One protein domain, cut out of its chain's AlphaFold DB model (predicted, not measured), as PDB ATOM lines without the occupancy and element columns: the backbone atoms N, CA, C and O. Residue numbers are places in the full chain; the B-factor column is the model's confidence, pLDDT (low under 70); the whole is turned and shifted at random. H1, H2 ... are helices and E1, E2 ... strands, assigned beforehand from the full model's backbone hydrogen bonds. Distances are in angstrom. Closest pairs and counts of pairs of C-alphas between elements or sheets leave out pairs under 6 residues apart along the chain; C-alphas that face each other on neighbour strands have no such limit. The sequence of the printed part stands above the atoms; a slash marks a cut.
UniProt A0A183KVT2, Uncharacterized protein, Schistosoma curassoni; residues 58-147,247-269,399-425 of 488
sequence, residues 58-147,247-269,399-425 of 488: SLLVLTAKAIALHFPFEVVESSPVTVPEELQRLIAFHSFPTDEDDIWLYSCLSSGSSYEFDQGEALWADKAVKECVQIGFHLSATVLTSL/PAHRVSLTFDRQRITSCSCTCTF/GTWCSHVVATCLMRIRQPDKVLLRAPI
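Overview. This is residues 58 to 147, 247 to 269 and 399 to 425 of the 488 residues of an uncharacterized protein of Schistosoma curassoni (UniProt A0A183KVT2). A twisted sheet of five strands has helix H7 packed on one face, with H4 and H5 packed on H7 and meeting each other beside it. At one end of the sheet a second cluster, H1, H2 and H3, extends the length of the domain, and residues 78 to 84 stick out from it as a free loop. The printed part has 140 residues, with seven named helices and five named strands in the order H1 H2 H3 H4 H5 E1 E2 E3 E4 H6 H7 E5. The sheet is mixed, in the order E4 E3 E2 E1 E5, and the class is mixed, helices and strands. The whole is compact, with a radius of gyration of the C-alphas of 15.3 A, yet elongated in outline, spanning 47 by 29 by 27 A.

Arrangement. In the sheet, E2, residues 138 to 144, and E1, residues 129 to 135, form an antiparallel hairpin at 169 degrees, with N 133 and O 140 at 2.9 A, within hydrogen-bond range. E3, residues 248 to 256, is antiparallel to E2 at 157 degrees, with N 141 and O 251 at 3.0 A. E4, residues 259 to 265, is an edge strand and forms an antiparallel hairpin with E3 at 160 degrees, with N 254 and O 262 at 2.9 A. E5, residues 420 to 422, is the other edge strand, parallel to E1 at 12 degrees, with N 422 and O 134 at 2.8 A. Two layers, helices on one face of a sheet, are made by this sheet with H3, residues 85 to 94, and H7, residues 403 to 414. H7 is on the sheet with 58 pairs of C-alphas within 10 A; its closest C-alphas to E2 are those of His 404 and Val 143, 6.2 A apart. H5, residues 115 to 125, touches H7 at a steep tilt of 52 degrees, the same way, the closest C-alphas being those of Gly 120 and Ser 403, 3.9 A apart. H4, residues 100 to 111, touches H7 at a shallow tilt of 9 degrees, opposite ways, closest at the C-alphas of Ile 103 and Val 406, 6.7 A apart. H4 and H5 form a helical hairpin, in which H4 touches H5 with residues 103 to 108 alone, closest at the C-alphas of Trp 104 and Phe 117, 5.9 A apart. H3 stands at the sheet's level, with a height over the sheet of 3.4 A. H1, residues 59 to 70, touches H3 at a steep tilt of 53 degrees, the same way, closest at the C-alphas of Ala 64 and Ile 91, 4.6 A apart. H2, residues 73 to 77, is near H3, with 6 pairs of C-alphas within 10 A. H6, residues 266 to 269, only grazes the sheet with residues 266 to 268. Every O i to N i+4 pair is within hydrogen-bond range in H1, H2, H3, H4, H5 and H7; H6 is too short for such a pair.

Along the chain. From first to last C-alpha, E3 measures 26.7 A, E2 20.1 A, E4 17.6 A and E1 17.0 A. H4 measures 16.6 A, H1 16.4 A, H7 15.7 A, H5 15.4 A and H3 14.3 A. H1 begins at C-alpha 59, (-12.380, 23.655, 48.673). E3 begins at C-alpha 248, (-9.704, -12.542, 28.900), and E5 ends at C-alpha 422, (-4.973, 9.768, 34.552).

Size, cuts and confidence. The two C-alphas farthest apart, those of Pro 80 and Leu 147, are 49.5 A apart. Residues 148 to 246 are not printed, and C-alphas 147 and 247 are 10.5 A apart across that cut; residues 270 to 398 are not printed either, and C-alphas 269 and 399 are 10.9 A apart. Of the links that are printed whole, H2 to H3 is short with 7 residues and the others are tight. The mean pLDDT of the printed part is 89.9, and residues 146 to 147, 269 and 399 are under 70.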
ATOM      1  N   SER A  58     -10.956  19.864  51.399       93.06
ATOM      2  CA  SER A  58     -10.458  21.081  50.760       93.06
ATOM      3  C   SER A  58     -11.497  21.654  49.792       93.06
ATOM      4  O   SER A  58     -12.258  20.921  49.152       93.06
ATOM      5  N   LEU A  59     -11.493  22.981  49.625       92.50
ATOM      6  CA  LEU A  59     -12.380  23.655  48.673       92.50
ATOM      7  C   LEU A  59     -12.209  23.107  47.244       92.50
ATOM      8  O   LEU A  59     -13.186  23.036  46.504       92.50
ATOM      9  N   LEU A  60     -11.000  22.664  46.881       91.69
ATOM     10  CA  LEU A  60     -10.702  22.000  45.610       91.69
ATOM     11  C   LEU A  60     -11.518  20.707  45.430       91.69
ATOM     12  O   LEU A  60     -12.169  20.536  44.403       91.69
ATOM     13  N   VAL A  61     -11.538  19.831  46.442       92.81
ATOM     14  CA  VAL A  61     -12.295  18.565  46.422       92.81
ATOM     15  C   VAL A  61     -13.803  18.822  46.433       92.81
ATOM     16  O   VAL A  61     -14.531  18.221  45.646       92.81
ATOM     17  N   LEU A  62     -14.280  19.758  47.261       93.56
ATOM     18  CA  LEU A  62     -15.697  20.136  47.300       93.56
ATOM     19  C   LEU A  62     -16.171  20.714  45.956       93.56
ATOM     20  O   LEU A  62     -17.236  20.343  45.462       93.56
ATOM     21  N   THR A  63     -15.353  21.566  45.332       92.44
ATOM     22  CA  THR A  63     -15.613  22.121  43.994       92.44
ATOM     23  C   THR A  63     -15.624  21.015  42.943       92.44
ATOM     24  O   THR A  63     -16.554  20.948  42.143       92.44
ATOM     25  N   ALA A  64     -14.652  20.098  42.977       93.75
ATOM     26  CA  ALA A  64     -14.597  18.965  42.061       93.75
ATOM     27  C   ALA A  64     -15.844  18.076  42.163       93.75
ATOM     28  O   ALA A  64     -16.427  17.745  41.135       93.75
ATOM     29  N   LYS A  65     -16.303  17.749  43.381       94.25
ATOM     30  CA  LYS A  65     -17.539  16.982  43.620       94.25
ATOM     31  C   LYS A  65     -18.789  17.707  43.118       94.25
ATOM     32  O   LYS A  65     -19.627  17.088  42.470       94.25
ATOM     33  N   ALA A  66     -18.913  19.006  43.390       94.00
ATOM     34  CA  ALA A  66     -20.050  19.804  42.932       94.00
ATOM     35  C   ALA A  66     -20.103  19.895  41.397       94.00
ATOM     36  O   ALA A  66     -21.171  19.732  40.806       94.00
ATOM     37  N   ILE A  67     -18.951  20.091  40.745       92.81
ATOM     38  CA  ILE A  67     -18.854  20.067  39.282       92.81
ATOM     39  C   ILE A  67     -19.233  18.677  38.758       92.81
ATOM     40  O   ILE A  67     -20.130  18.567  37.926       92.81
ATOM     41  N   ALA A  68     -18.610  17.632  39.309       93.88
ATOM     42  CA  ALA A  68     -18.785  16.242  38.910       93.88
ATOM     43  C   ALA A  68     -20.220  15.713  39.034       93.88
ATOM     44  O   ALA A  68     -20.534  14.738  38.359       93.88
ATOM     45  N   LEU A  69     -21.065  16.318  39.878       92.88
ATOM     46  CA  LEU A  69     -22.477  15.962  40.056       92.88
ATOM     47  C   LEU A  69     -23.421  16.750  39.131       92.88
ATOM     48  O   LEU A  69     -24.430  16.213  38.673       92.88
ATOM     49  N   HIS A  70     -23.129  18.028  38.871       91.00
ATOM     50  CA  HIS A  70     -24.091  18.946  38.249       91.00
ATOM     51  C   HIS A  70     -23.800  19.291  36.788       91.00
ATOM     52  O   HIS A  70     -24.742  19.540  36.032       91.00
ATOM     53  N   PHE A  71     -22.535  19.294  36.372       88.75
ATOM     54  CA  PHE A  71     -22.127  19.746  35.043       88.75
ATOM     55  C   PHE A  71     -21.659  18.555  34.203       88.75
ATOM     56  O   PHE A  71     -20.869  17.752  34.697       88.75
ATOM     57  N   PRO A  72     -22.134  18.419  32.954       85.25
ATOM     58  CA  PRO A  72     -21.618  17.405  32.048       85.25
ATOM     59  C   PRO A  72     -20.205  17.805  31.588       85.25
ATOM     60  O   PRO A  72     -19.870  18.999  31.551       85.25
ATOM     61  N   PHE A  73     -19.358  16.824  31.275       75.00
ATOM     62  CA  PHE A  73     -17.932  17.060  31.023       75.00
ATOM     63  C   PHE A  73     -17.660  18.090  29.915       75.00
ATOM     64  O   PHE A  73     -16.776  18.932  30.070       75.00
ATOM     65  N   GLU A  74     -18.454  18.099  28.846       80.75
ATOM     66  CA  GLU A  74     -18.295  19.007  27.706       80.75
ATOM     67  C   GLU A  74     -18.360  20.476  28.145       80.75
ATOM     68  O   GLU A  74     -17.656  21.318  27.589       80.75
ATOM     69  N   VAL A  75     -19.148  20.790  29.185       82.44
ATOM     70  CA  VAL A  75     -19.236  22.142  29.759       82.44
ATOM     71  C   VAL A  75     -17.949  22.504  30.497       82.44
ATOM     72  O   VAL A  75     -17.413  23.588  30.261       82.44
ATOM     73  N   VAL A  76     -17.426  21.600  31.333       77.25
ATOM     74  CA  VAL A  76     -16.146  21.774  32.051       77.25
ATOM     75  C   VAL A  76     -15.015  22.023  31.058       77.25
ATOM     76  O   VAL A  76     -14.215  22.941  31.222       77.25
ATOM     77  N   GLU A  77     -14.987  21.225  29.996       74.06
ATOM     78  CA  GLU A  77     -13.974  21.301  28.958       74.06
ATOM     79  C   GLU A  77     -14.145  22.559  28.073       74.06
ATOM     80  O   GLU A  77     -13.152  23.126  27.608       74.06
ATOM     81  N   SER A  78     -15.379  23.041  27.867       75.44
ATOM     82  CA  SER A  78     -15.697  24.290  27.141       75.44
ATOM     83  C   SER A  78     -15.423  25.584  27.915       75.44
ATOM     84  O   SER A  78     -15.635  26.671  27.372       75.44
ATOM     85  N   SER A  79     -14.955  25.484  29.163       75.88
ATOM     86  CA  SER A  79     -14.620  26.636  29.998       75.88
ATOM     87  C   SER A  79     -13.678  27.615  29.272       75.88
ATOM     88  O   SER A  79     -12.640  27.195  28.757       75.88
ATOM     89  N   PRO A  80     -13.968  28.933  29.278       71.75
ATOM     90  CA  PRO A  80     -13.055  29.947  28.742       71.75
ATOM     91  C   PRO A  80     -11.800  30.135  29.613       71.75
ATOM     92  O   PRO A  80     -10.850  30.789  29.191       71.75
ATOM     93  N   VAL A  81     -11.795  29.580  30.830       77.75
ATOM     94  CA  VAL A  81     -10.644  29.538  31.740       77.75
ATOM     95  C   VAL A  81     -10.052  28.131  31.717       77.75
ATOM     96  O   VAL A  81     -10.776  27.153  31.907       77.75
ATOM     97  N   THR A  82      -8.736  28.029  31.539       76.44
ATOM     98  CA  THR A  82      -7.994  26.763  31.591       76.44
ATOM     99  C   THR A  82      -8.128  26.116  32.970       76.44
ATOM    100  O   THR A  82      -7.557  26.601  33.948       76.44
ATOM    101  N   VAL A  83      -8.892  25.025  33.057       80.62
ATOM    102  CA  VAL A  83      -9.080  24.250  34.292       80.62
ATOM    103  C   VAL A  83      -7.784  23.480  34.597       80.62
ATOM    104  O   VAL A  83      -7.358  22.716  33.733       80.62
ATOM    105  N   PRO A  84      -7.156  23.622  35.781       84.69
ATOM    106  CA  PRO A  84      -5.914  22.913  36.102       84.69
ATOM    107  C   PRO A  84      -6.047  21.385  36.030       84.69
ATOM    108  O   PRO A  84      -7.075  20.837  36.432       84.69
ATOM    109  N   GLU A  85      -4.987  20.695  35.592       82.06
ATOM    110  CA  GLU A  85      -4.960  19.233  35.419       82.06
ATOM    111  C   GLU A  85      -5.390  18.470  36.689       82.06
ATOM    112  O   GLU A  85      -6.177  17.526  36.614       82.06
ATOM    113  N   GLU A  86      -4.956  18.919  37.874       86.06
ATOM    114  CA  GLU A  86      -5.363  18.331  39.160       86.06
ATOM    115  C   GLU A  86      -6.884  18.402  39.376       86.06
ATOM    116  O   GLU A  86      -7.505  17.411  39.768       86.06
ATOM    117  N   LEU A  87      -7.504  19.547  39.066       88.12
ATOM    118  CA  LEU A  87      -8.947  19.732  39.200       88.12
ATOM    119  C   LEU A  87      -9.706  18.894  38.164       88.12
ATOM    120  O   LEU A  87     -10.678  18.236  38.525       88.12
ATOM    121  N   GLN A  88      -9.236  18.828  36.913       88.06
ATOM    122  CA  GLN A  88      -9.809  17.924  35.905       88.06
ATOM    123  C   GLN A  88      -9.751  16.457  36.365       88.06
ATOM    124  O   GLN A  88     -10.739  15.729  36.249       88.06
ATOM    125  N   ARG A  89      -8.619  16.031  36.945       87.88
ATOM    126  CA  ARG A  89      -8.425  14.676  37.485       87.88
ATOM    127  C   ARG A  89      -9.370  14.380  38.654       87.88
ATOM    128  O   ARG A  89      -9.894  13.271  38.733       87.88
ATOM    129  N   LEU A  90      -9.607  15.351  39.541       92.06
ATOM    130  CA  LEU A  90     -10.551  15.220  40.657       92.06
ATOM    131  C   LEU A  90     -12.012  15.179  40.193       92.06
ATOM    132  O   LEU A  90     -12.773  14.354  40.695       92.06
ATOM    133  N   ILE A  91     -12.407  16.012  39.224       92.50
ATOM    134  CA  ILE A  91     -13.760  15.979  38.643       92.50
ATOM    135  C   ILE A  91     -13.999  14.599  38.018       92.50
ATOM    136  O   ILE A  91     -14.924  13.895  38.415       92.50
ATOM    137  N   ALA A  92     -13.096  14.154  37.139       91.69
ATOM    138  CA  ALA A  92     -13.150  12.830  36.526       91.69
ATOM    139  C   ALA A  92     -13.197  11.687  37.562       91.69
ATOM    140  O   ALA A  92     -13.892  10.690  37.366       91.69
ATOM    141  N   PHE A  93     -12.484  11.806  38.685       93.75
ATOM    142  CA  PHE A  93     -12.541  10.821  39.767       93.75
ATOM    143  C   PHE A  93     -13.912  10.773  40.467       93.75
ATOM    144  O   PHE A  93     -14.391   9.680  40.776       93.75
ATOM    145  N   HIS A  94     -14.538  11.931  40.701       95.00
ATOM    146  CA  HIS A  94     -15.821  12.063  41.402       95.00
ATOM    147  C   HIS A  94     -17.065  11.925  40.507       95.00
ATOM    148  O   HIS A  94     -18.173  11.825  41.037       95.00
ATOM    149  N   SER A  95     -16.902  11.901  39.180       94.81
ATOM    150  CA  SER A  95     -17.993  11.663  38.223       94.81
ATOM    151  C   SER A  95     -18.333  10.185  38.015       94.81
ATOM    152  O   SER A  95     -19.340   9.898  37.370       94.81
ATOM    153  N   PHE A  96     -17.539   9.248  38.544       95.94
ATOM    154  CA  PHE A  96     -17.889   7.822  38.556       95.94
ATOM    155  C   PHE A  96     -18.979   7.547  39.618       95.94
ATOM    156  O   PHE A  96     -18.915   8.167  40.684       95.94
ATOM    157  N   PRO A  97     -19.957   6.647  39.378       94.12
ATOM    158  CA  PRO A  97     -20.938   6.255  40.396       94.12
ATOM    159  C   PRO A  97     -20.262   5.778  41.685       94.12
ATOM    160  O   PRO A  97     -19.333   4.975  41.638       94.12
ATOM    161  N   THR A  98     -20.721   6.257  42.839       91.88
ATOM    162  CA  THR A  98     -20.202   5.816  44.147       91.88
ATOM    163  C   THR A  98     -21.052   4.738  44.806       91.88
ATOM    164  O   THR A  98     -20.592   4.133  45.768       91.88
ATOM    165  N   ASP A  99     -22.282   4.540  44.331       93.31
ATOM    166  CA  ASP A  99     -23.228   3.576  44.885       93.31
ATOM    167  C   ASP A  99     -23.168   2.250  44.112       93.31
ATOM    168  O   ASP A  99     -23.098   2.229  42.879       93.31
ATOM    169  N   GLU A 100     -23.182   1.137  44.840       95.38
ATOM    170  CA  GLU A 100     -23.246  -0.204  44.257       95.38
ATOM    171  C   GLU A 100     -24.688  -0.594  43.914       95.38
ATOM    172  O   GLU A 100     -24.889  -1.359  42.971       95.38
ATOM    173  N   ASP A 101     -25.681  -0.011  44.597       94.88
ATOM    174  CA  ASP A 101     -27.103  -0.257  44.333       94.88
ATOM    175  C   ASP A 101     -27.504   0.225  42.926       94.88
ATOM    176  O   ASP A 101     -28.330  -0.410  42.267       94.88
ATOM    177  N   ASP A 102     -26.869   1.287  42.410       93.62
ATOM    178  CA  ASP A 102     -27.022   1.730  41.016       93.62
ATOM    179  C   ASP A 102     -26.504   0.665  40.031       93.62
ATOM    180  O   ASP A 102     -27.167   0.341  39.045       93.62
ATOM    181  N   ILE A 103     -25.336   0.071  40.307       95.75
ATOM    182  CA  ILE A 103     -24.733  -0.987  39.477       95.75
ATOM    183  C   ILE A 103     -25.590  -2.259  39.507       95.75
ATOM    184  O   ILE A 103     -25.834  -2.875  38.462       95.75
ATOM    185  N   TRP A 104     -26.088  -2.626  40.690       94.94
ATOM    186  CA  TRP A 104     -27.050  -3.708  40.873       94.94
ATOM    187  C   TRP A 104     -28.316  -3.454  40.052       94.94
ATOM    188  O   TRP A 104     -28.689  -4.292  39.226       94.94
ATOM    189  N   LEU A 105     -28.915  -2.267  40.177       93.50
ATOM    190  CA  LEU A 105     -30.112  -1.880  39.439       93.50
ATOM    191  C   LEU A 105     -29.897  -1.933  37.921       93.50
ATOM    192  O   LEU A 105     -30.731  -2.503  37.218       93.50
ATOM    193  N   TYR A 106     -28.789  -1.401  37.397       92.75
ATOM    194  CA  TYR A 106     -28.512  -1.433  35.957       92.75
ATOM    195  C   TYR A 106     -28.365  -2.865  35.418       92.75
ATOM    196  O   TYR A 106     -28.934  -3.193  34.373       92.75
ATOM    197  N   SER A 107     -27.673  -3.747  36.146       91.94
ATOM    198  CA  SER A 107     -27.545  -5.161  35.764       91.94
ATOM    199  C   SER A 107     -28.879  -5.923  35.830       91.94
ATOM    200  O   SER A 107     -29.194  -6.701  34.923       91.94
ATOM    201  N   CYS A 108     -29.721  -5.623  36.826       90.62
ATOM    202  CA  CYS A 108     -31.065  -6.181  36.960       90.62
ATOM    203  C   CYS A 108     -32.002  -5.702  35.845       90.62
ATOM    204  O   CYS A 108     -32.734  -6.508  35.275       90.62
ATOM    205  N   LEU A 109     -31.955  -4.417  35.479       90.69
ATOM    206  CA  LEU A 109     -32.737  -3.863  34.369       90.69
ATOM    207  C   LEU A 109     -32.306  -4.433  33.009       90.69
ATOM    208  O   LEU A 109     -33.147  -4.602  32.130       90.69
ATOM    209  N   SER A 110     -31.020  -4.753  32.832       86.75
ATOM    210  CA  SER A 110     -30.501  -5.304  31.573       86.75
ATOM    211  C   SER A 110     -30.719  -6.810  31.401       86.75
ATOM    212  O   SER A 110     -30.754  -7.267  30.260       86.75
ATOM    213  N   SER A 111     -30.785  -7.584  32.490       84.88
ATOM    214  CA  SER A 111     -30.847  -9.058  32.449       84.88
ATOM    215  C   SER A 111     -32.148  -9.648  33.006       84.88
ATOM    216  O   SER A 111     -32.406 -10.840  32.848       84.88
ATOM    217  N   GLY A 112     -32.971  -8.835  33.676       85.50
ATOM    218  CA  GLY A 112     -34.179  -9.268  34.380       85.50
ATOM    219  C   GLY A 112     -33.926  -9.992  35.710       85.50
ATOM    220  O   GLY A 112     -34.872 -10.525  36.286       85.50
ATOM    221  N   SER A 113     -32.680 -10.050  36.203       88.88
ATOM    222  CA  SER A 113     -32.310 -10.776  37.432       88.88
ATOM    223  C   SER A 113     -31.029 -10.232  38.081       88.88
ATOM    224  O   SER A 113     -30.291  -9.483  37.448       88.88
ATOM    225  N   SER A 114     -30.716 -10.650  39.313       91.06
ATOM    226  CA  SER A 114     -29.438 -10.325  39.970       91.06
ATOM    227  C   SER A 114     -28.241 -11.125  39.442       91.06
ATOM    228  O   SER A 114     -27.112 -10.805  39.790       91.06
ATOM    229  N   TYR A 115     -28.451 -12.135  38.587       91.88
ATOM    230  CA  TYR A 115     -27.426 -13.120  38.219       91.88
ATOM    231  C   TYR A 115     -26.110 -12.501  37.714       91.88
ATOM    232  O   TYR A 115     -25.030 -12.901  38.146       91.88
ATOM    233  N   GLU A 116     -26.185 -11.501  36.830       92.81
ATOM    234  CA  GLU A 116     -24.990 -10.811  36.320       92.81
ATOM    235  C   GLU A 116     -24.283  -9.990  37.413       92.81
ATOM    236  O   GLU A 116     -23.064  -9.823  37.358       92.81
ATOM    237  N   PHE A 117     -25.017  -9.512  38.425       95.25
ATOM    238  CA  PHE A 117     -24.425  -8.853  39.585       95.25
ATOM    239  C   PHE A 117     -23.698  -9.847  40.483       95.25
ATOM    240  O   PHE A 117     -22.510  -9.672  40.743       95.25
ATOM    241  N   ASP A 118     -24.388 -10.914  40.885       95.00
ATOM    242  CA  ASP A 118     -23.873 -11.948  41.787       95.00
ATOM    243  C   ASP A 118     -22.605 -12.598  41.192       95.00
ATOM    244  O   ASP A 118     -21.579 -12.766  41.856       95.00
ATOM    245  N   GLN A 119     -22.625 -12.870  39.881       93.75
ATOM    246  CA  GLN A 119     -21.470 -13.373  39.138       93.75
ATOM    247  C   GLN A 119     -20.344 -12.329  39.005       93.75
ATOM    248  O   GLN A 119     -19.162 -12.690  39.010       93.75
ATOM    249  N   GLY A 120     -20.678 -11.040  38.883       95.00
ATOM    250  CA  GLY A 120     -19.707  -9.946  38.865       95.00
ATOM    251  C   GLY A 120     -19.028  -9.720  40.220       95.00
ATOM    252  O   GLY A 120     -17.828  -9.443  40.270       95.00
ATOM    253  N   GLU A 121     -19.760  -9.902  41.318       95.56
ATOM    254  CA  GLU A 121     -19.217  -9.885  42.675       95.56
ATOM    255  C   GLU A 121     -18.242 -11.046  42.907       95.56
ATOM    256  O   GLU A 121     -17.143 -10.812  43.417       95.56
ATOM    257  N   ALA A 122     -18.572 -12.261  42.455       94.69
ATOM    258  CA  ALA A 122     -17.651 -13.400  42.504       94.69
ATOM    259  C   ALA A 122     -16.336 -13.109  41.749       94.69
ATOM    260  O   ALA A 122     -15.252 -13.211  42.323       94.69
ATOM    261  N   LEU A 123     -16.417 -12.618  40.502       94.44
ATOM    262  CA  LEU A 123     -15.239 -12.219  39.713       94.44
ATOM    263  C   LEU A 123     -14.412 -11.111  40.395       94.44
ATOM    264  O   LEU A 123     -13.179 -11.088  40.297       94.44
ATOM    265  N   TRP A 124     -15.062 -10.175  41.090       95.25
ATOM    266  CA  TRP A 124     -14.370  -9.158  41.881       95.25
ATOM    267  C   TRP A 124     -13.654  -9.764  43.101       95.25
ATOM    268  O   TRP A 124     -12.476  -9.459  43.322       95.25
ATOM    269  N   ALA A 125     -14.319 -10.648  43.853       94.12
ATOM    270  CA  ALA A 125     -13.772 -11.314  45.038       94.12
ATOM    271  C   ALA A 125     -12.546 -12.183  44.694       94.12
ATOM    272  O   ALA A 125     -11.509 -12.106  45.363       94.12
ATOM    273  N   ASP A 126     -12.623 -12.892  43.566       92.69
ATOM    274  CA  ASP A 126     -11.548 -13.676  42.948       92.69
ATOM    275  C   ASP A 126     -10.383 -12.819  42.415       92.69
ATOM    276  O   ASP A 126      -9.341 -13.329  41.991       92.69
ATOM    277  N   LYS A 127     -10.522 -11.485  42.446       93.25
ATOM    278  CA  LYS A 127      -9.563 -10.508  41.904       93.25
ATOM    279  C   LYS A 127      -9.319 -10.733  40.408       93.25
ATOM    280  O   LYS A 127      -8.207 -10.488  39.929       93.25
ATOM    281  N   ALA A 128     -10.332 -11.184  39.667       93.56
ATOM    282  CA  ALA A 128     -10.258 -11.468  38.234       93.56
ATOM    283  C   ALA A 128     -10.005 -10.214  37.378       93.56
ATOM    284  O   ALA A 128      -9.424 -10.310  36.296       93.56
ATOM    285  N   VAL A 129     -10.407  -9.039  37.873       95.31
ATOM    286  CA  VAL A 129     -10.199  -7.739  37.218       95.31
ATOM    287  C   VAL A 129      -8.727  -7.321  37.314       95.31
ATOM    288  O   VAL A 129      -8.183  -7.124  38.403       95.31
ATOM    289  N   LYS A 130      -8.080  -7.171  36.158       93.75
ATOM    290  CA  LYS A 130      -6.701  -6.707  35.964       93.75
ATOM    291  C   LYS A 130      -6.687  -5.425  35.130       93.75
ATOM    292  O   LYS A 130      -7.669  -5.077  34.480       93.75
ATOM    293  N   GLU A 131      -5.541  -4.742  35.137       92.12
ATOM    294  CA  GLU A 131      -5.257  -3.609  34.238       92.12
ATOM    295  C   GLU A 131      -6.334  -2.505  34.264       92.12
ATOM    296  O   GLU A 131      -6.639  -1.905  33.239       92.12
ATOM    297  N   CYS A 132      -6.927  -2.241  35.433       94.81
ATOM    298  CA  CYS A 132      -7.972  -1.232  35.555       94.81
ATOM    299  C   CYS A 132      -7.368   0.181  35.471       94.81
ATOM    300  O   CYS A 132      -6.589   0.592  36.339       94.81
ATOM    301  N   VAL A 133      -7.712   0.917  34.414       95.00
ATOM    302  CA  VAL A 133      -7.209   2.266  34.117       95.00
ATOM    303  C   VAL A 133      -8.387   3.199  33.862       95.00
ATOM    304  O   VAL A 133      -9.255   2.893  33.043       95.00
ATOM    305  N   GLN A 134      -8.378   4.357  34.522       95.06
ATOM    306  CA  GLN A 134      -9.290   5.463  34.248       95.06
ATOM    307  C   GLN A 134      -8.518   6.592  33.555       95.06
ATOM    308  O   GLN A 134      -7.518   7.073  34.090       95.06
ATOM    309  N   ILE A 135      -8.981   7.037  32.388       91.25
ATOM    310  CA  ILE A 135      -8.438   8.207  31.682       91.25
ATOM    311  C   ILE A 135      -9.591   9.186  31.487       91.25
ATOM    312  O   ILE A 135     -10.490   8.936  30.685       91.25
ATOM    313  N   GLY A 136      -9.601  10.269  32.267       90.75
ATOM    314  CA  GLY A 136     -10.761  11.157  32.338       90.75
ATOM    315  C   GLY A 136     -12.042  10.382  32.681       90.75
ATOM    316  O   GLY A 136     -12.113   9.718  33.716       90.75
ATOM    317  N   PHE A 137     -13.024  10.446  31.784       92.56
ATOM    318  CA  PHE A 137     -14.385   9.911  31.931       92.56
ATOM    319  C   PHE A 137     -14.562   8.506  31.320       92.56
ATOM    320  O   PHE A 137     -15.678   8.001  31.180       92.56
ATOM    321  N   HIS A 138     -13.446   7.858  30.972       93.75
ATOM    322  CA  HIS A 138     -13.399   6.497  30.445       93.75
ATOM    323  C   HIS A 138     -12.715   5.571  31.454       93.75
ATOM    324  O   HIS A 138     -11.602   5.854  31.906       93.75
ATOM    325  N   LEU A 139     -13.360   4.452  31.786       96.25
ATOM    326  CA  LEU A 139     -12.784   3.369  32.585       96.25
ATOM    327  C   LEU A 139     -12.591   2.142  31.693       96.25
ATOM    328  O   LEU A 139     -13.494   1.758  30.956       96.25
ATOM    329  N   SER A 140     -11.432   1.500  31.785       96.44
ATOM    330  CA  SER A 140     -11.125   0.271  31.049       96.44
ATOM    331  C   SER A 140     -10.487  -0.770  31.963       96.44
ATOM    332  O   SER A 140      -9.804  -0.406  32.922       96.44
ATOM    333  N   ALA A 141     -10.723  -2.054  31.691       96.44
ATOM    334  CA  ALA A 141     -10.117  -3.167  32.421       96.44
ATOM    335  C   ALA A 141     -10.066  -4.453  31.579       96.44
ATOM    336  O   ALA A 141     -10.794  -4.605  30.594       96.44
ATOM    337  N   THR A 142      -9.239  -5.402  32.018       95.00
ATOM    338  CA  THR A 142      -9.170  -6.772  31.495       95.00
ATOM    339  C   THR A 142      -9.670  -7.730  32.581       95.00
ATOM    340  O   THR A 142      -9.092  -7.770  33.663       95.00
ATOM    341  N   VAL A 143     -10.722  -8.511  32.332       94.94
ATOM    342  CA  VAL A 143     -11.288  -9.472  33.300       94.94
ATOM    343  C   VAL A 143     -10.981 -10.902  32.858       94.94
ATOM    344  O   VAL A 143     -11.258 -11.268  31.716       94.94
ATOM    345  N   LEU A 144     -10.391 -11.706  33.744       91.75
ATOM    346  CA  LEU A 144     -10.005 -13.096  33.470       91.75
ATOM    347  C   LEU A 144     -11.103 -14.074  33.915       91.75
ATOM    348  O   LEU A 144     -11.524 -14.038  35.065       91.75
ATOM    349  N   THR A 145     -11.540 -14.984  33.045       79.62
ATOM    350  CA  THR A 145     -12.629 -15.943  33.368       79.62
ATOM    351  C   THR A 145     -12.172 -17.236  34.045       79.62
ATOM    352  O   THR A 145     -13.008 -18.038  34.462       79.62
ATOM    353  N   SER A 146     -10.858 -17.417  34.214       61.75
ATOM    354  CA  SER A 146     -10.171 -18.613  34.734       61.75
ATOM    355  C   SER A 146     -10.659 -19.158  36.078       61.75
ATOM    356  O   SER A 146     -10.230 -20.237  36.474       61.75
ATOM    357  N   LEU A 147     -11.462 -18.391  36.818       55.22
ATOM    358  CA  LEU A 147     -11.792 -18.654  38.218       55.22
ATOM    359  C   LEU A 147     -13.255 -19.080  38.436       55.22
ATOM    360  O   LEU A 147     -13.552 -19.609  39.499       55.22
ATOM    361  N   PRO A 247      -9.562 -17.277  28.800       78.00
ATOM    362  CA  PRO A 247     -10.356 -16.236  28.153       78.00
ATOM    363  C   PRO A 247     -10.333 -14.933  28.962       78.00
ATOM    364  O   PRO A 247     -10.803 -14.866  30.104       78.00
ATOM    365  N   ALA A 248      -9.795 -13.883  28.342       87.62
ATOM    366  CA  ALA A 248      -9.704 -12.542  28.900       87.62
ATOM    367  C   ALA A 248     -10.666 -11.592  28.172       87.62
ATOM    368  O   ALA A 248     -10.552 -11.377  26.961       87.62
ATOM    369  N   HIS A 249     -11.589 -10.980  28.912       91.56
ATOM    370  CA  HIS A 249     -12.536 -10.015  28.366       91.56
ATOM    371  C   HIS A 249     -12.078  -8.581  28.606       91.56
ATOM    372  O   HIS A 249     -11.699  -8.215  29.716       91.56
ATOM    373  N   ARG A 250     -12.126  -7.750  27.562       92.62
ATOM    374  CA  ARG A 250     -11.839  -6.316  27.671       92.62
ATOM    375  C   ARG A 250     -13.145  -5.583  27.921       92.62
ATOM    376  O   ARG A 250     -14.078  -5.730  27.133       92.62
ATOM    377  N   VAL A 251     -13.178  -4.801  28.990       95.31
ATOM    378  CA  VAL A 251     -14.306  -3.964  29.402       95.31
ATOM    379  C   VAL A 251     -13.939  -2.502  29.173       95.31
ATOM    380  O   VAL A 251     -12.827  -2.084  29.501       95.31
ATOM    381  N   SER A 252     -14.872  -1.725  28.626       95.38
ATOM    382  CA  SER A 252     -14.757  -0.273  28.480       95.38
ATOM    383  C   SER A 252     -16.080   0.390  28.846       95.38
ATOM    384  O   SER A 252     -17.121   0.051  28.280       95.38
ATOM    385  N   LEU A 253     -16.025   1.335  29.784       95.44
ATOM    386  CA  LEU A 253     -17.157   2.100  30.303       95.44
ATOM    387  C   LEU A 253     -16.922   3.594  30.074       95.44
ATOM    388  O   LEU A 253     -15.800   4.079  30.244       95.44
ATOM    389  N   THR A 254     -17.987   4.328  29.779       94.12
ATOM    390  CA  THR A 254     -18.020   5.793  29.866       94.12
ATOM    391  C   THR A 254     -19.003   6.204  30.946       94.12
ATOM    392  O   THR A 254     -20.002   5.520  31.177       94.12
ATOM    393  N   PHE A 255     -18.728   7.307  31.628       94.50
ATOM    394  CA  PHE A 255     -19.559   7.779  32.728       94.50
ATOM    395  C   PHE A 255     -19.543   9.300  32.816       94.50
ATOM    396  O   PHE A 255     -18.563   9.944  32.461       94.50
ATOM    397  N   ASP A 256     -20.638   9.866  33.299       93.12
ATOM    398  CA  ASP A 256     -20.820  11.299  33.508       93.12
ATOM    399  C   ASP A 256     -21.843  11.508  34.630       93.12
ATOM    400  O   ASP A 256     -22.775  10.714  34.783       93.12
ATOM    401  N   ARG A 257     -21.678  12.573  35.424       93.19
ATOM    402  CA  ARG A 257     -22.585  12.937  36.532       93.19
ATOM    403  C   ARG A 257     -23.038  11.748  37.387       93.19
ATOM    404  O   ARG A 257     -24.236  11.514  37.560       93.19
ATOM    405  N   GLN A 258     -22.052  10.995  37.883       94.69
ATOM    406  CA  GLN A 258     -22.198   9.829  38.767       94.69
ATOM    407  C   GLN A 258     -23.029   8.680  38.181       94.69
ATOM    408  O   GLN A 258     -23.569   7.867  38.921       94.69
ATOM    409  N   ARG A 259     -23.116   8.578  36.848       93.19
ATOM    410  CA  ARG A 259     -23.857   7.523  36.143       93.19
ATOM    411  C   ARG A 259     -23.034   6.954  34.995       93.19
ATOM    412  O   ARG A 259     -22.306   7.683  34.323       93.19
ATOM    413  N   ILE A 260     -23.168   5.655  34.743       94.50
ATOM    414  CA  ILE A 260     -22.590   5.024  33.550       94.50
ATOM    415  C   ILE A 260     -23.424   5.447  32.334       94.50
ATOM    416  O   ILE A 260     -24.640   5.268  32.320       94.50
ATOM    417  N   THR A 261     -22.775   6.031  31.326       92.56
ATOM    418  CA  THR A 261     -23.412   6.500  30.084       92.56
ATOM    419  C   THR A 261     -23.308   5.478  28.957       92.56
ATOM    420  O   THR A 261     -24.214   5.386  28.134       92.56
ATOM    421  N   SER A 262     -22.248   4.666  28.940       92.50
ATOM    422  CA  SER A 262     -22.147   3.491  28.073       92.50
ATOM    423  C   SER A 262     -21.259   2.415  28.693       92.50
ATOM    424  O   SER A 262     -20.370   2.699  29.500       92.50
ATOM    425  N   CYS A 263     -21.490   1.167  28.301       93.31
ATOM    426  CA  CYS A 263     -20.673   0.027  28.682       93.31
ATOM    427  C   CYS A 263     -20.523  -0.926  27.492       93.31
ATOM    428  O   CYS A 263     -21.433  -1.100  26.683       93.31
ATOM    429  N   SER A 264     -19.346  -1.534  27.373       92.00
ATOM    430  CA  SER A 264     -19.031  -2.522  26.342       92.00
ATOM    431  C   SER A 264     -18.077  -3.566  26.908       92.00
ATOM    432  O   SER A 264     -17.208  -3.255  27.729       92.00
ATOM    433  N   CYS A 265     -18.240  -4.814  26.479       92.44
ATOM    434  CA  CYS A 265     -17.392  -5.922  26.891       92.44
ATOM    435  C   CYS A 265     -17.188  -6.891  25.727       92.44
ATOM    436  O   CYS A 265     -18.137  -7.197  25.011       92.44
ATOM    437  N   THR A 266     -15.986  -7.438  25.545       90.38
ATOM    438  CA  THR A 266     -15.744  -8.392  24.446       90.38
ATOM    439  C   THR A 266     -16.529  -9.702  24.569       90.38
ATOM    440  O   THR A 266     -16.616 -10.428  23.584       90.38
ATOM    441  N   CYS A 267     -17.138 -10.015  25.723       86.88
ATOM    442  CA  CYS A 267     -18.000 -11.196  25.856       86.88
ATOM    443  C   CYS A 267     -19.327 -11.076  25.083       86.88
ATOM    444  O   CYS A 267     -19.875 -12.098  24.688       86.88
ATOM    445  N   THR A 268     -19.833  -9.860  24.828       73.31
ATOM    446  CA  THR A 268     -21.135  -9.662  24.157       73.31
ATOM    447  C   THR A 268     -21.066  -9.847  22.640       73.31
ATOM    448  O   THR A 268     -22.097  -9.946  21.987       73.31
ATOM    449  N   PHE A 269     -19.862  -9.916  22.064       60.06
ATOM    450  CA  PHE A 269     -19.640 -10.056  20.617       60.06
ATOM    451  C   PHE A 269     -19.539 -11.520  20.146       60.06
ATOM    452  O   PHE A 269     -19.415 -11.769  18.953       60.06
ATOM    453  N   GLY A 399     -26.777  -9.251  28.198       61.41
ATOM    454  CA  GLY A 399     -27.169  -7.849  28.192       61.41
ATOM    455  C   GLY A 399     -25.958  -6.924  28.053       61.41
ATOM    456  O   GLY A 399     -24.807  -7.341  28.206       61.41
ATOM    457  N   THR A 400     -26.211  -5.636  27.817       80.62
ATOM    458  CA  THR A 400     -25.152  -4.609  27.841       80.62
ATOM    459  C   THR A 400     -24.416  -4.585  29.187       80.62
ATOM    460  O   THR A 400     -23.230  -4.251  29.237       80.62
ATOM    461  N   TRP A 401     -25.092  -5.015  30.255       92.12
ATOM    462  CA  TRP A 401     -24.536  -5.254  31.582       92.12
ATOM    463  C   TRP A 401     -24.292  -6.741  31.834       92.12
ATOM    464  O   TRP A 401     -25.165  -7.454  32.322       92.12
ATOM    465  N   CYS A 402     -23.078  -7.193  31.533       93.31
ATOM    466  CA  CYS A 402     -22.591  -8.509  31.934       93.31
ATOM    467  C   CYS A 402     -21.782  -8.445  33.240       93.31
ATOM    468  O   CYS A 402     -21.268  -7.396  33.637       93.31
ATOM    469  N   SER A 403     -21.575  -9.594  33.866       94.44
ATOM    470  CA  SER A 403     -20.757  -9.783  35.068       94.44
ATOM    471  C   SER A 403     -19.339  -9.210  34.974       94.44
ATOM    472  O   SER A 403     -18.825  -8.683  35.959       94.44
ATOM    473  N   HIS A 404     -18.716  -9.195  33.792       94.88
ATOM    474  CA  HIS A 404     -17.428  -8.519  33.577       94.88
ATOM    475  C   HIS A 404     -17.519  -6.987  33.749       94.88
ATOM    476  O   HIS A 404     -16.610  -6.370  34.312       94.88
ATOM    477  N   VAL A 405     -18.614  -6.373  33.278       95.94
ATOM    478  CA  VAL A 405     -18.910  -4.942  33.476       95.94
ATOM    479  C   VAL A 405     -19.132  -4.671  34.960       95.94
ATOM    480  O   VAL A 405     -18.469  -3.793  35.511       95.94
ATOM    481  N   VAL A 406     -19.971  -5.473  35.626       96.56
ATOM    482  CA  VAL A 406     -20.228  -5.337  37.069       96.56
ATOM    483  C   VAL A 406     -18.935  -5.457  37.879       96.56
ATOM    484  O   VAL A 406     -18.624  -4.552  38.649       96.56
ATOM    485  N   ALA A 407     -18.133  -6.505  37.665       96.62
ATOM    486  CA  ALA A 407     -16.866  -6.707  38.372       96.62
ATOM    487  C   ALA A 407     -15.916  -5.502  38.224       96.62
ATOM    488  O   ALA A 407     -15.231  -5.112  39.173       96.62
ATOM    489  N   THR A 408     -15.900  -4.883  37.037       97.00
ATOM    490  CA  THR A 408     -15.107  -3.679  36.752       97.00
ATOM    491  C   THR A 408     -15.628  -2.460  37.524       97.00
ATOM    492  O   THR A 408     -14.827  -1.723  38.103       97.00
ATOM    493  N   CYS A 409     -16.949  -2.272  37.607       97.44
ATOM    494  CA  CYS A 409     -17.561  -1.234  38.441       97.44
ATOM    495  C   CYS A 409     -17.261  -1.450  39.933       97.44
ATOM    496  O   CYS A 409     -16.775  -0.532  40.593       97.44
ATOM    497  N   LEU A 410     -17.457  -2.668  40.451       97.00
ATOM    498  CA  LEU A 410     -17.180  -3.012  41.851       97.00
ATOM    499  C   LEU A 410     -15.700  -2.817  42.210       97.00
ATOM    500  O   LEU A 410     -15.389  -2.309  43.283       97.00
ATOM    501  N   MET A 411     -14.766  -3.124  41.300       96.06
ATOM    502  CA  MET A 411     -13.340  -2.808  41.489       96.06
ATOM    503  C   MET A 411     -13.118  -1.300  41.675       96.06
ATOM    504  O   MET A 411     -12.380  -0.893  42.574       96.06
ATOM    505  N   ARG A 412     -13.781  -0.467  40.865       96.62
ATOM    506  CA  ARG A 412     -13.639   0.994  40.902       96.62
ATOM    507  C   ARG A 412     -14.315   1.659  42.108       96.62
ATOM    508  O   ARG A 412     -13.824   2.707  42.540       96.62
ATOM    509  N   ILE A 413     -15.395   1.074  42.634       96.19
ATOM    510  CA  ILE A 413     -16.107   1.552  43.833       96.19
ATOM    511  C   ILE A 413     -15.393   1.087  45.105       96.19
ATOM    512  O   ILE A 413     -15.004   1.912  45.928       96.19
ATOM    513  N   ARG A 414     -15.149  -0.224  45.242       95.94
ATOM    514  CA  ARG A 414     -14.592  -0.833  46.463       95.94
ATOM    515  C   ARG A 414     -13.095  -0.583  46.639       95.94
ATOM    516  O   ARG A 414     -12.600  -0.619  47.762       95.94
ATOM    517  N   GLN A 415     -12.340  -0.407  45.547       93.88
ATOM    518  CA  GLN A 415     -10.872  -0.281  45.575       93.88
ATOM    519  C   GLN A 415     -10.353   0.821  44.625       93.88
ATOM    520  O   GLN A 415      -9.519   0.541  43.754       93.88
ATOM    521  N   PRO A 416     -10.786   2.087  44.801       91.88
ATOM    522  CA  PRO A 416     -10.429   3.200  43.917       91.88
ATOM    523  C   PRO A 416      -8.911   3.409  43.791       91.88
ATOM    524  O   PRO A 416      -8.426   3.673  42.694       91.88
ATOM    525  N   ASP A 417      -8.149   3.204  44.871       89.31
ATOM    526  CA  ASP A 417      -6.686   3.384  44.903       89.31
ATOM    527  C   ASP A 417      -5.907   2.387  44.028       89.31
ATOM    528  O   ASP A 417      -4.725   2.590  43.745       89.31
ATOM    529  N   LYS A 418      -6.540   1.283  43.608       89.69
ATOM    530  CA  LYS A 418      -5.925   0.292  42.707       89.69
ATOM    531  C   LYS A 418      -6.141   0.617  41.232       89.69
ATOM    532  O   LYS A 418      -5.491   0.000  40.386       89.69
ATOM    533  N   VAL A 419      -7.031   1.556  40.920       90.81
ATOM    534  CA  VAL A 419      -7.295   1.996  39.551       90.81
ATOM    535  C   VAL A 419      -6.263   3.043  39.158       90.81
ATOM    536  O   VAL A 419      -6.047   4.029  39.861       90.81
ATOM    537  N   LEU A 420      -5.611   2.851  38.011       91.62
ATOM    538  CA  LEU A 420      -4.646   3.822  37.505       91.62
ATOM    539  C   LEU A 420      -5.390   5.042  36.946       91.62
ATOM    540  O   LEU A 420      -5.878   5.010  35.820       91.62
ATOM    541  N   LEU A 421      -5.469   6.111  37.736       90.12
ATOM    542  CA  LEU A 421      -6.120   7.369  37.364       90.12
ATOM    543  C   LEU A 421      -5.180   8.265  36.539       90.12
ATOM    544  O   LEU A 421      -4.066   8.559  36.975       90.12
ATOM    545  N   ARG A 422      -5.649   8.763  35.393       85.38
ATOM    546  CA  ARG A 422      -4.973   9.768  34.552       85.38
ATOM    547  C   ARG A 422      -5.937  10.884  34.148       85.38
ATOM    548  O   ARG A 422      -7.130  10.638  33.965       85.38
ATOM    549  N   ALA A 423      -5.409  12.096  33.989       78.81
ATOM    550  CA  ALA A 423      -6.147  13.209  33.400       78.81
ATOM    551  C   ALA A 423      -6.474  12.945  31.909       78.81
ATOM    552  O   ALA A 423      -5.849  12.071  31.290       78.81
ATOM    553  N   PRO A 424      -7.448  13.666  31.318       77.75
ATOM    554  CA  PRO A 424      -7.677  13.657  29.875       77.75
ATOM    555  C   PRO A 424      -6.410  14.039  29.094       77.75
ATOM    556  O   PRO A 424      -5.648  14.915  29.496       77.75
ATOM    557  N   ILE A 425      -6.187  13.408  27.939       79.94
ATOM    558  CA  ILE A 425      -4.973  13.642  27.135       79.94
ATOM    559  C   ILE A 425      -4.960  14.997  26.405       79.94
ATOM    560  O   ILE A 425      -3.934  15.359  25.833       79.94
TER     561      ILE A 425